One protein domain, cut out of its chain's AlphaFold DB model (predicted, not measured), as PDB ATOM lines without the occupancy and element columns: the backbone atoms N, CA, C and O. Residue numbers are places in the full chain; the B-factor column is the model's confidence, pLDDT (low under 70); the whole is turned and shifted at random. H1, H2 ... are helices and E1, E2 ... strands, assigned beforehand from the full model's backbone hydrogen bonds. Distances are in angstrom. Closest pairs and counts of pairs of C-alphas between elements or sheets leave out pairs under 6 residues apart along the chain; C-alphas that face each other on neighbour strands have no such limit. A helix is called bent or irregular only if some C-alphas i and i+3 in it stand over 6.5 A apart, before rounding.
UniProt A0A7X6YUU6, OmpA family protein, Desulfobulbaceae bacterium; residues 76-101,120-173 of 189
ATOM      1  N   PHE A  76     -35.739   0.842  35.669       98.38
ATOM      2  CA  PHE A  76     -37.151   0.578  35.408       98.38
ATOM      3  C   PHE A  76     -37.533  -0.899  35.596       98.38
ATOM      4  O   PHE A  76     -36.796  -1.809  35.166       98.38
ATOM      5  N   PRO A  77     -38.760  -1.163  36.080       97.88
ATOM      6  CA  PRO A  77     -39.366  -2.486  36.044       97.88
ATOM      7  C   PRO A  77     -39.499  -3.038  34.619       97.88
ATOM      8  O   PRO A  77     -39.386  -2.331  33.608       97.88
ATOM      9  N   LEU A  78     -39.768  -4.339  34.514       97.00
ATOM     10  CA  LEU A  78     -40.083  -4.959  33.228       97.00
ATOM     11  C   LEU A  78     -41.393  -4.387  32.664       97.00
ATOM     12  O   LEU A  78     -42.383  -4.291  33.378       97.00
ATOM     13  N   GLY A  79     -41.395  -4.005  31.383       97.06
ATOM     14  CA  GLY A  79     -42.597  -3.521  30.690       97.06
ATOM     15  C   GLY A  79     -43.110  -2.142  31.125       97.06
ATOM     16  O   GLY A  79     -44.042  -1.637  30.509       97.06
ATOM     17  N   SER A  80     -42.498  -1.516  32.134       98.25
ATOM     18  CA  SER A  80     -42.920  -0.215  32.663       98.25
ATOM     19  C   SER A  80     -42.117   0.943  32.069       98.25
ATOM     20  O   SER A  80     -40.907   0.811  31.830       98.25
ATOM     21  N   ALA A  81     -42.791   2.075  31.861       98.38
ATOM     22  CA  ALA A  81     -42.181   3.387  31.639       98.38
ATOM     23  C   ALA A  81     -42.175   4.261  32.907       98.38
ATOM     24  O   ALA A  81     -41.655   5.369  32.867       98.38
ATOM     25  N   GLU A  82     -42.720   3.754  34.013       98.12
ATOM     26  CA  GLU A  82     -42.662   4.375  35.333       98.12
ATOM     27  C   GLU A  82     -41.494   3.771  36.130       98.12
ATOM     28  O   GLU A  82     -41.382   2.535  36.161       98.12
ATOM     29  N   PRO A  83     -40.610   4.597  36.720       96.62
ATOM     30  CA  PRO A  83     -39.531   4.112  37.575       96.62
ATOM     31  C   PRO A  83     -40.077   3.570  38.907       96.62
ATOM     32  O   PRO A  83     -41.223   3.831  39.280       96.62
ATOM     33  N   GLU A  84     -39.269   2.789  39.628       91.69
ATOM     34  CA  GLU A  84     -39.633   2.329  40.978       91.69
ATOM     35  C   GLU A  84     -39.579   3.480  41.995       91.69
ATOM     36  O   GLU A  84     -38.980   4.531  41.763       91.69
ATOM     37  N   SER A  85     -40.218   3.295  43.152       91.38
ATOM     38  CA  SER A  85     -40.167   4.284  44.230       91.38
ATOM     39  C   SER A  85     -38.724   4.544  44.673       91.38
ATOM     40  O   SER A  85     -37.980   3.599  44.927       91.38
ATOM     41  N   GLY A  86     -38.349   5.816  44.818       94.12
ATOM     42  CA  GLY A  86     -37.014   6.236  45.261       94.12
ATOM     43  C   GLY A  86     -35.977   6.385  44.143       94.12
ATOM     44  O   GLY A  86     -34.983   7.077  44.339       94.12
ATOM     45  N   GLU A  87     -36.215   5.829  42.951       96.19
ATOM     46  CA  GLU A  87     -35.327   5.987  41.788       96.19
ATOM     47  C   GLU A  87     -35.213   7.458  41.344       96.19
ATOM     48  O   GLU A  87     -34.128   7.940  41.019       96.19
ATOM     49  N   THR A  88     -36.320   8.208  41.396       96.50
ATOM     50  CA  THR A  88     -36.324   9.651  41.103       96.50
ATOM     51  C   THR A  88     -35.474  10.436  42.103       96.50
ATOM     52  O   THR A  88     -34.674  11.279  41.699       96.50
ATOM     53  N   ASP A  89     -35.589  10.143  43.399       96.81
ATOM     54  CA  ASP A  89     -34.827  10.845  44.438       96.81
ATOM     55  C   ASP A  89     -33.330  10.543  44.330       96.81
ATOM     56  O   ASP A  89     -32.494  11.439  44.476       96.81
ATOM     57  N   GLN A  90     -32.978   9.292  44.010       96.62
ATOM     58  CA  GLN A  90     -31.598   8.893  43.738       96.62
ATOM     59  C   GLN A  90     -31.032   9.617  42.515       96.62
ATOM     60  O   GLN A  90     -29.905  10.114  42.566       96.62
ATOM     61  N   LEU A  91     -31.822   9.744  41.444       97.50
ATOM     62  CA  LEU A  91     -31.426  10.486  40.252       97.50
ATOM     63  C   LEU A  91     -31.112  11.951  40.589       97.50
ATOM     64  O   LEU A  91     -30.039  12.446  40.246       97.50
ATOM     65  N   LEU A  92     -32.018  12.643  41.284       97.50
ATOM     66  CA  LEU A  92     -31.839  14.052  41.650       97.50
ATOM     67  C   LEU A  92     -30.663  14.248  42.614       97.50
ATOM     68  O   LEU A  92     -29.870  15.174  42.446       97.50
ATOM     69  N   THR A  93     -30.504  13.345  43.583       97.12
ATOM     70  CA  THR A  93     -29.365  13.352  44.512       97.12
ATOM     71  C   THR A  93     -28.044  13.196  43.764       97.12
ATOM     72  O   THR A  93     -27.102  13.943  44.023       97.12
ATOM     73  N   GLY A  94     -27.973  12.282  42.792       96.19
ATOM     74  CA  GLY A  94     -26.779  12.086  41.973       96.19
ATOM     75  C   GLY A  94     -26.459  13.288  41.076       96.19
ATOM     76  O   GLY A  94     -25.294  13.654  40.937       96.19
ATOM     77  N   LEU A  95     -27.472  13.954  40.511       96.75
ATOM     78  CA  LEU A  95     -27.272  15.180  39.727       96.75
ATOM     79  C   LEU A  95     -26.720  16.324  40.584       96.75
ATOM     80  O   LEU A  95     -25.787  17.009  40.158       96.75
ATOM     81  N   ASN A  96     -27.240  16.477  41.804       95.75
ATOM     82  CA  ASN A  96     -26.735  17.445  42.777       95.75
ATOM     83  C   ASN A  96     -25.301  17.117  43.207       95.75
ATOM     84  O   ASN A  96     -24.458  18.010  43.267       95.75
ATOM     85  N   HIS A  97     -25.004  15.839  43.461       94.88
ATOM     86  CA  HIS A  97     -23.658  15.382  43.799       94.88
ATOM     87  C   HIS A  97     -22.655  15.689  42.676       94.88
ATOM     88  O   HIS A  97     -21.569  16.197  42.941       94.88
ATOM     89  N   CYS A  98     -23.062  15.492  41.418       94.69
ATOM     90  CA  CYS A  98     -22.288  15.882  40.240       94.69
ATOM     91  C   CYS A  98     -22.319  17.373  39.902       94.69
ATOM     92  O   CYS A  98     -21.813  17.752  38.839       94.69
ATOM     93  N   GLN A  99     -22.921  18.204  40.760       95.00
ATOM     94  CA  GLN A  99     -23.023  19.655  40.596       95.00
ATOM     95  C   GLN A  99     -23.538  20.050  39.203       95.00
ATOM     96  O   GLN A  99     -23.073  21.007  38.580       95.00
ATOM     97  N   VAL A 100     -24.493  19.283  38.669       95.25
ATOM     98  CA  VAL A 100     -25.091  19.575  37.367       95.25
ATOM     99  C   VAL A 100     -25.976  20.806  37.512       95.25
ATOM    100  O   VAL A 100     -27.031  20.752  38.134       95.25
ATOM    101  N   SER A 101     -25.561  21.921  36.911       95.50
ATOM    102  CA  SER A 101     -26.416  23.107  36.820       95.50
ATOM    103  C   SER A 101     -27.716  22.784  36.081       95.50
ATOM    104  O   SER A 101     -27.705  22.109  35.053       95.50
ATOM    105  N   ALA A 120     -41.441  -2.769  19.773       98.38
ATOM    106  CA  ALA A 120     -41.942  -2.586  21.134       98.38
ATOM    107  C   ALA A 120     -40.855  -2.023  22.061       98.38
ATOM    108  O   ALA A 120     -41.121  -1.114  22.848       98.38
ATOM    109  N   ASN A 121     -39.624  -2.517  21.933       98.56
ATOM    110  CA  ASN A 121     -38.479  -2.043  22.702       98.56
ATOM    111  C   ASN A 121     -38.117  -0.589  22.374       98.56
ATOM    112  O   ASN A 121     -37.893   0.214  23.283       98.56
ATOM    113  N   LEU A 122     -38.119  -0.216  21.094       98.75
ATOM    114  CA  LEU A 122     -37.874   1.156  20.660       98.75
ATOM    115  C   LEU A 122     -38.939   2.114  21.208       98.75
ATOM    116  O   LEU A 122     -38.604   3.145  21.789       98.75
ATOM    117  N   ARG A 123     -40.221   1.738  21.129       98.75
ATOM    118  CA  ARG A 123     -41.307   2.523  21.729       98.75
ATOM    119  C   ARG A 123     -41.153   2.652  23.248       98.75
ATOM    120  O   ARG A 123     -41.223   3.760  23.768       98.75
ATOM    121  N   LEU A 124     -40.932   1.546  23.963       98.75
ATOM    122  CA  LEU A 124     -40.836   1.550  25.427       98.75
ATOM    123  C   LEU A 124     -39.627   2.349  25.927       98.75
ATOM    124  O   LEU A 124     -39.751   3.130  26.867       98.75
ATOM    125  N   SER A 125     -38.464   2.184  25.295       98.81
ATOM    126  CA  SER A 125     -37.278   2.983  25.623       98.81
ATOM    127  C   SER A 125     -37.523   4.482  25.461       98.81
ATOM    128  O   SER A 125     -37.148   5.252  26.343       98.81
ATOM    129  N   ARG A 126     -38.199   4.902  24.382       98.88
ATOM    130  CA  ARG A 126     -38.558   6.307  24.171       98.88
ATOM    131  C   ARG A 126     -39.497   6.824  25.262       98.88
ATOM    132  O   ARG A 126     -39.230   7.886  25.810       98.88
ATOM    133  N   LEU A 127     -40.523   6.056  25.632       98.88
ATOM    134  CA  LEU A 127     -41.447   6.429  26.712       98.88
ATOM    135  C   LEU A 127     -40.726   6.618  28.056       98.88
ATOM    136  O   LEU A 127     -41.028   7.554  28.789       98.88
ATOM    137  N   ARG A 128     -39.737   5.772  28.370       98.81
ATOM    138  CA  ARG A 128     -38.894   5.945  29.568       98.81
ATOM    139  C   ARG A 128     -38.087   7.235  29.515       98.81
ATOM    140  O   ARG A 128     -38.052   7.974  30.492       98.81
ATOM    141  N   ALA A 129     -37.453   7.511  28.375       98.88
ATOM    142  CA  ALA A 129     -36.689   8.738  28.186       98.88
ATOM    143  C   ALA A 129     -37.586   9.980  28.311       98.88
ATOM    144  O   ALA A 129     -37.206  10.946  28.961       98.88
ATOM    145  N   GLU A 130     -38.799   9.938  27.754       98.88
ATOM    146  CA  GLU A 130     -39.799  11.001  27.884       98.88
ATOM    147  C   GLU A 130     -40.247  11.180  29.339       98.88
ATOM    148  O   GLU A 130     -40.300  12.314  29.813       98.88
ATOM    149  N   ARG A 131     -40.482  10.088  30.082       98.81
ATOM    150  CA  ARG A 131     -40.833  10.152  31.508       98.81
ATOM    151  C   ARG A 131     -39.752  10.855  32.324       98.81
ATOM    152  O   ARG A 131     -40.064  11.767  33.082       98.81
ATOM    153  N   VAL A 132     -38.492  10.468  32.134       98.75
ATOM    154  CA  VAL A 132     -37.348  11.089  32.820       98.75
ATOM    155  C   VAL A 132     -37.158  12.531  32.377       98.75
ATOM    156  O   VAL A 132     -36.911  13.391  33.211       98.75
ATOM    157  N   ALA A 133     -37.327  12.835  31.091       98.81
ATOM    158  CA  ALA A 133     -37.247  14.203  30.603       98.81
ATOM    159  C   ALA A 133     -38.310  15.108  31.243       98.81
ATOM    160  O   ALA A 133     -38.004  16.245  31.585       98.81
ATOM    161  N   THR A 134     -39.540  14.620  31.417       98.75
ATOM    162  CA  THR A 134     -40.587  15.350  32.145       98.75
ATOM    163  C   THR A 134     -40.190  15.564  33.600       98.75
ATOM    164  O   THR A 134     -40.158  16.707  34.031       98.75
ATOM    165  N   LEU A 135     -39.762  14.509  34.309       98.25
ATOM    166  CA  LEU A 135     -39.283  14.622  35.694       98.25
ATOM    167  C   LEU A 135     -38.167  15.671  35.827       98.25
ATOM    168  O   LEU A 135     -38.227  16.550  36.677       98.25
ATOM    169  N   LEU A 136     -37.162  15.630  34.951       98.44
ATOM    170  CA  LEU A 136     -36.060  16.591  34.964       98.44
ATOM    171  C   LEU A 136     -36.543  18.031  34.752       98.44
ATOM    172  O   LEU A 136     -36.117  18.922  35.486       98.44
ATOM    173  N   ARG A 137     -37.451  18.261  33.795       98.44
ATOM    174  CA  ARG A 137     -38.025  19.592  33.541       98.44
ATOM    175  C   ARG A 137     -38.866  20.092  34.711       98.44
ATOM    176  O   ARG A 137     -38.745  21.261  35.063       98.44
ATOM    177  N   ASP A 138     -39.650  19.219  35.338       98.31
ATOM    178  CA  ASP A 138     -40.454  19.550  36.522       98.31
ATOM    179  C   ASP A 138     -39.560  19.988  37.699       98.31
ATOM    180  O   ASP A 138     -39.942  20.841  38.498       98.31
ATOM    181  N   HIS A 139     -38.326  19.474  37.757       97.62
ATOM    182  CA  HIS A 139     -37.283  19.876  38.706       97.62
ATOM    183  C   HIS A 139     -36.333  20.973  38.177       97.62
ATOM    184  O   HIS A 139     -35.290  21.239  38.779       97.62
ATOM    185  N   GLY A 140     -36.679  21.633  37.069       97.81
ATOM    186  CA  GLY A 140     -35.978  22.805  36.535       97.81
ATOM    187  C   GLY A 140     -34.751  22.517  35.667       97.81
ATOM    188  O   GLY A 140     -34.084  23.458  35.245       97.81
ATOM    189  N   TYR A 141     -34.434  21.255  35.371       98.19
ATOM    190  CA  TYR A 141     -33.300  20.904  34.515       98.19
ATOM    191  C   TYR A 141     -33.612  21.081  33.024       98.19
ATOM    192  O   TYR A 141     -34.697  20.761  32.532       98.19
ATOM    193  N   THR A 142     -32.605  21.521  32.273       97.81
ATOM    194  CA  THR A 142     -32.680  21.708  30.824       97.81
ATOM    195  C   THR A 142     -32.466  20.383  30.095       97.81
ATOM    196  O   THR A 142     -31.391  19.787  30.145       97.81
ATOM    197  N   VAL A 143     -33.478  19.937  29.348       98.19
ATOM    198  CA  VAL A 143     -33.393  18.740  28.498       98.19
ATOM    199  C   VAL A 143     -33.248  19.157  27.040       98.19
ATOM    200  O   VAL A 143     -34.178  19.716  26.461       98.19
ATOM    201  N   ALA A 144     -32.101  18.844  26.443       98.00
ATOM    202  CA  ALA A 144     -31.792  19.175  25.056       98.00
ATOM    203  C   ALA A 144     -32.277  18.111  24.070       98.00
ATOM    204  O   ALA A 144     -32.820  18.444  23.020       98.00
ATOM    205  N   THR A 145     -32.095  16.827  24.387       98.31
ATOM    206  CA  THR A 145     -32.514  15.730  23.504       98.31
ATOM    207  C   THR A 145     -33.149  14.593  24.291       98.31
ATOM    208  O   THR A 145     -32.801  14.341  25.444       98.31
ATOM    209  N   VAL A 146     -34.102  13.913  23.653       98.69
ATOM    210  CA  VAL A 146     -34.788  12.736  24.194       98.69
ATOM    211  C   VAL A 146     -34.772  11.658  23.122       98.69
ATOM    212  O   VAL A 146     -35.261  11.882  22.014       98.69
ATOM    213  N   SER A 147     -34.203  10.494  23.428       98.69
ATOM    214  CA  SER A 147     -34.090   9.398  22.466       98.69
ATOM    215  C   SER A 147     -34.336   8.029  23.102       98.69
ATOM    216  O   SER A 147     -34.107   7.819  24.291       98.69
ATOM    217  N   GLY A 148     -34.836   7.086  22.304       98.56
ATOM    218  CA  GLY A 148     -34.969   5.682  22.683       98.56
ATOM    219  C   GLY A 148     -34.069   4.821  21.808       98.56
ATOM    220  O   GLY A 148     -34.071   4.983  20.589       98.56
ATOM    221  N   LYS A 149     -33.306   3.914  22.420       98.69
ATOM    222  CA  LYS A 149     -32.400   2.983  21.724       98.69
ATOM    223  C   LYS A 149     -32.910   1.541  21.700       98.69
ATOM    224  O   LYS A 149     -32.273   0.659  21.138       98.69
ATOM    225  N   GLY A 150     -34.046   1.260  22.331       98.56
ATOM    226  CA  GLY A 150     -34.507  -0.111  22.541       98.56
ATOM    227  C   GLY A 150     -33.435  -0.965  23.226       98.56
ATOM    228  O   GLY A 150     -32.843  -0.545  24.221       98.56
ATOM    229  N   ALA A 151     -33.185  -2.157  22.686       97.88
ATOM    230  CA  ALA A 151     -32.272  -3.146  23.261       97.88
ATOM    231  C   ALA A 151     -30.872  -3.169  22.610       97.88
ATOM    232  O   ALA A 151     -30.110  -4.102  22.862       97.88
ATOM    233  N   THR A 152     -30.531  -2.188  21.764       97.81
ATOM    234  CA  THR A 152     -29.327  -2.232  20.908       97.81
ATOM    235  C   THR A 152     -28.019  -1.977  21.654       97.81
ATOM    236  O   THR A 152     -26.959  -2.367  21.177       97.81
ATOM    237  N   GLU A 153     -28.080  -1.343  22.827       97.31
ATOM    238  CA  GLU A 153     -26.912  -0.955  23.632       97.31
ATOM    239  C   GLU A 153     -26.999  -1.568  25.053       97.31
ATOM    240  O   GLU A 153     -27.266  -0.861  26.043       97.31
ATOM    241  N   PRO A 154     -26.861  -2.907  25.184       97.19
ATOM    242  CA  PRO A 154     -26.962  -3.591  26.469       97.19
ATOM    243  C   PRO A 154     -25.717  -3.351  27.334       97.19
ATOM    244  O   PRO A 154     -24.589  -3.494  26.877       97.19
ATOM    245  N   VAL A 155     -25.932  -3.080  28.623       96.81
ATOM    246  CA  VAL A 155     -24.870  -3.084  29.648       96.81
ATOM    247  C   VAL A 155     -24.478  -4.515  30.006       96.81
ATOM    248  O   VAL A 155     -23.325  -4.796  30.317       96.81
ATOM    249  N   SER A 156     -25.432  -5.447  29.965       95.31
ATOM    250  CA  SER A 156     -25.161  -6.860  30.214       95.31
ATOM    251  C   SER A 156     -25.962  -7.767  29.291       95.31
ATOM    252  O   SER A 156     -27.170  -7.606  29.128       95.31
ATOM    253  N   THR A 157     -25.308  -8.776  28.730       95.00
ATOM    254  CA  THR A 157     -25.963  -9.873  28.003       95.00
ATOM    255  C   THR A 157     -26.359 -11.026  28.929       95.00
ATOM    256  O   THR A 157     -27.151 -11.883  28.531       95.00
ATOM    257  N   ASN A 158     -25.871 -11.034  30.177       96.25
ATOM    258  CA  ASN A 158     -26.185 -12.065  31.159       96.25
ATOM    259  C   ASN A 158     -27.680 -12.008  31.536       96.25
ATOM    260  O   ASN A 158     -28.142 -10.981  32.047       96.25
ATOM    261  N   PRO A 159     -28.442 -13.105  31.352       93.81
ATOM    262  CA  PRO A 159     -29.858 -13.162  31.690       93.81
ATOM    263  C   PRO A 159     -30.218 -12.720  33.110       93.81
ATOM    264  O   PRO A 159     -31.255 -12.082  33.286       93.81
ATOM    265  N   THR A 160     -29.373 -13.000  34.105       96.12
ATOM    266  CA  THR A 160     -29.645 -12.651  35.512       96.12
ATOM    267  C   THR A 160     -29.457 -11.157  35.792       96.12
ATOM    268  O   THR A 160     -30.119 -10.590  36.660       96.12
ATOM    269  N   LYS A 161     -28.615 -10.480  35.002       97.00
ATOM    270  CA  LYS A 161     -28.309  -9.042  35.116       97.00
ATOM    271  C   LYS A 161     -29.045  -8.178  34.093       97.00
ATOM    272  O   LYS A 161     -28.816  -6.977  33.999       97.00
ATOM    273  N   ARG A 162     -29.982  -8.766  33.345       94.94
ATOM    274  CA  ARG A 162     -30.748  -8.088  32.289       94.94
ATOM    275  C   ARG A 162     -31.550  -6.881  32.795       94.94
ATOM    276  O   ARG A 162     -31.913  -6.012  32.006       94.94
ATOM    277  N   HIS A 163     -31.829  -6.823  34.096       96.19
ATOM    278  CA  HIS A 163     -32.497  -5.691  34.729       96.19
ATOM    279  C   HIS A 163     -31.722  -4.377  34.594       96.19
ATOM    280  O   HIS A 163     -32.347  -3.351  34.359       96.19
ATOM    281  N   LEU A 164     -30.388  -4.425  34.582       97.06
ATOM    282  CA  LEU A 164     -29.527  -3.253  34.383       97.06
ATOM    283  C   LEU A 164     -29.684  -2.623  32.988       97.06
ATOM    284  O   LEU A 164     -29.361  -1.459  32.773       97.06
ATOM    285  N   ASN A 165     -30.207  -3.372  32.013       97.88
ATOM    286  CA  ASN A 165     -30.479  -2.826  30.683       97.88
ATOM    287  C   ASN A 165     -31.753  -1.973  30.645       97.88
ATOM    288  O   ASN A 165     -31.943  -1.199  29.712       97.88
ATOM    289  N   ARG A 166     -32.644  -2.116  31.631       98.19
ATOM    290  CA  ARG A 166     -33.894  -1.360  31.719       98.19
ATOM    291  C   ARG A 166     -33.611  -0.043  32.429       98.19
ATOM    292  O   ARG A 166     -33.895   0.094  33.611       98.19
ATOM    293  N   ARG A 167     -33.006   0.889  31.700       98.31
ATOM    294  CA  ARG A 167     -32.472   2.130  32.260       98.31
ATOM    295  C   ARG A 167     -32.736   3.329  31.361       98.31
ATOM    296  O   ARG A 167     -32.989   3.166  30.166       98.31
ATOM    297  N   VAL A 168     -32.574   4.514  31.927       98.81
ATOM    298  CA  VAL A 168     -32.335   5.758  31.194       98.81
ATOM    299  C   VAL A 168     -30.995   6.331  31.642       98.81
ATOM    300  O   VAL A 168     -30.702   6.352  32.835       98.81
ATOM    301  N   THR A 169     -30.184   6.773  30.686       98.25
ATOM    302  CA  THR A 169     -28.882   7.408  30.915       98.25
ATOM    303  C   THR A 169     -28.940   8.893  30.579       98.25
ATOM    304  O   THR A 169     -29.748   9.327  29.749       98.25
ATOM    305  N   LEU A 170     -28.066   9.662  31.229       98.25
ATOM    306  CA  LEU A 170     -27.919  11.097  31.026       98.25
ATOM    307  C   LEU A 170     -26.510  11.422  30.529       98.25
ATOM    308  O   LEU A 170     -25.532  10.835  30.988       98.25
ATOM    309  N   ALA A 171     -26.409  12.389  29.623       96.88
ATOM    310  CA  ALA A 171     -25.140  12.958  29.180       96.88
ATOM    311  C   ALA A 171     -25.249  14.482  29.078       96.88
ATOM    312  O   ALA A 171     -26.305  15.001  28.714       96.88
ATOM    313  N   ARG A 172     -24.160  15.203  29.367       95.56
ATOM    314  CA  ARG A 172     -24.079  16.639  29.064       95.56
ATOM    315  C   ARG A 172     -23.956  16.805  27.554       95.56
ATOM    316  O   ARG A 172     -23.247  16.041  26.904       95.56
ATOM    317  N   VAL A 173     -24.662  17.777  26.998       94.12
ATOM    318  CA  VAL A 173     -24.478  18.163  25.601       94.12
ATOM    319  C   VAL A 173     -23.393  19.226  25.564       94.12
ATOM    320  O   VAL A 173     -23.639  20.376  25.925       94.12
TER     321      VAL A 173
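Overview. This is residues 76 to 101 and 120 to 173 of the 189 residues of the protein "OmpA family protein" of Desulfobulbaceae bacterium (UniProt A0A7X6YUU6). What shape do these coordinates make? A long helix, H2, runs most of the length, strand E1 folds back along it, and strand E2 packs on H2 near its Val 168. The short helices H1 and H3 lie toward opposite ends of the elongated body. What is it built of? The 80 printed residues hold, in order, H1, H2, E1, H3 and E2, a mixed class of helices and strands, in which E1 and E2 pair with no named strand. The whole is compact, with a radius of gyration of the C-alphas of 12.9 A and spans of 36 by 23 by 22 A.

Along the chain. Where do the helices lie? H1 is residues 87 to 97, 15.1 A long, from C-alpha 87 at (-35.327, 5.987, 41.788). H2 is residues 120 to 138, 27.0 A, and H3 is residues 159 to 165, 10.4 A. Where are the strands? E1 is residues 143 to 148, 14.4 A, and E2 is residues 167 to 172, 17.1 A, ending at C-alpha 172 at (-24.079, 16.639, 29.064).

Arrangement. What is close to H2? Its closest C-alphas with E1 are Arg 126 and Gly 148, 3.9 A, and with E2 Ala 129 and Val 168, 6.1 A. H1 is close but not clearly touching, with Thr 88 and Leu 135 the closest C-alphas at 7.9 A, at a steep tilt of 56 degrees. What of the rest? E1 and E2 are near each other, H2 and H3 are apart, and H3 and E2 meet only through their link. Are the helix backbones even? Every O i to N i+4 pair is within hydrogen-bond range in H1 and H2; irregular H3, with C-alphas 160 and 163 7.6 A apart, has 0 of 3, and 2 of 4 O i to N i+3 pairs.

Size, cuts and confidence. Is anything missing? Residues 102 to 119 are not printed, and C-alphas 101 and 120 are 33.9 A apart across the cut. Is confidence low anywhere? No printed residue is under 70.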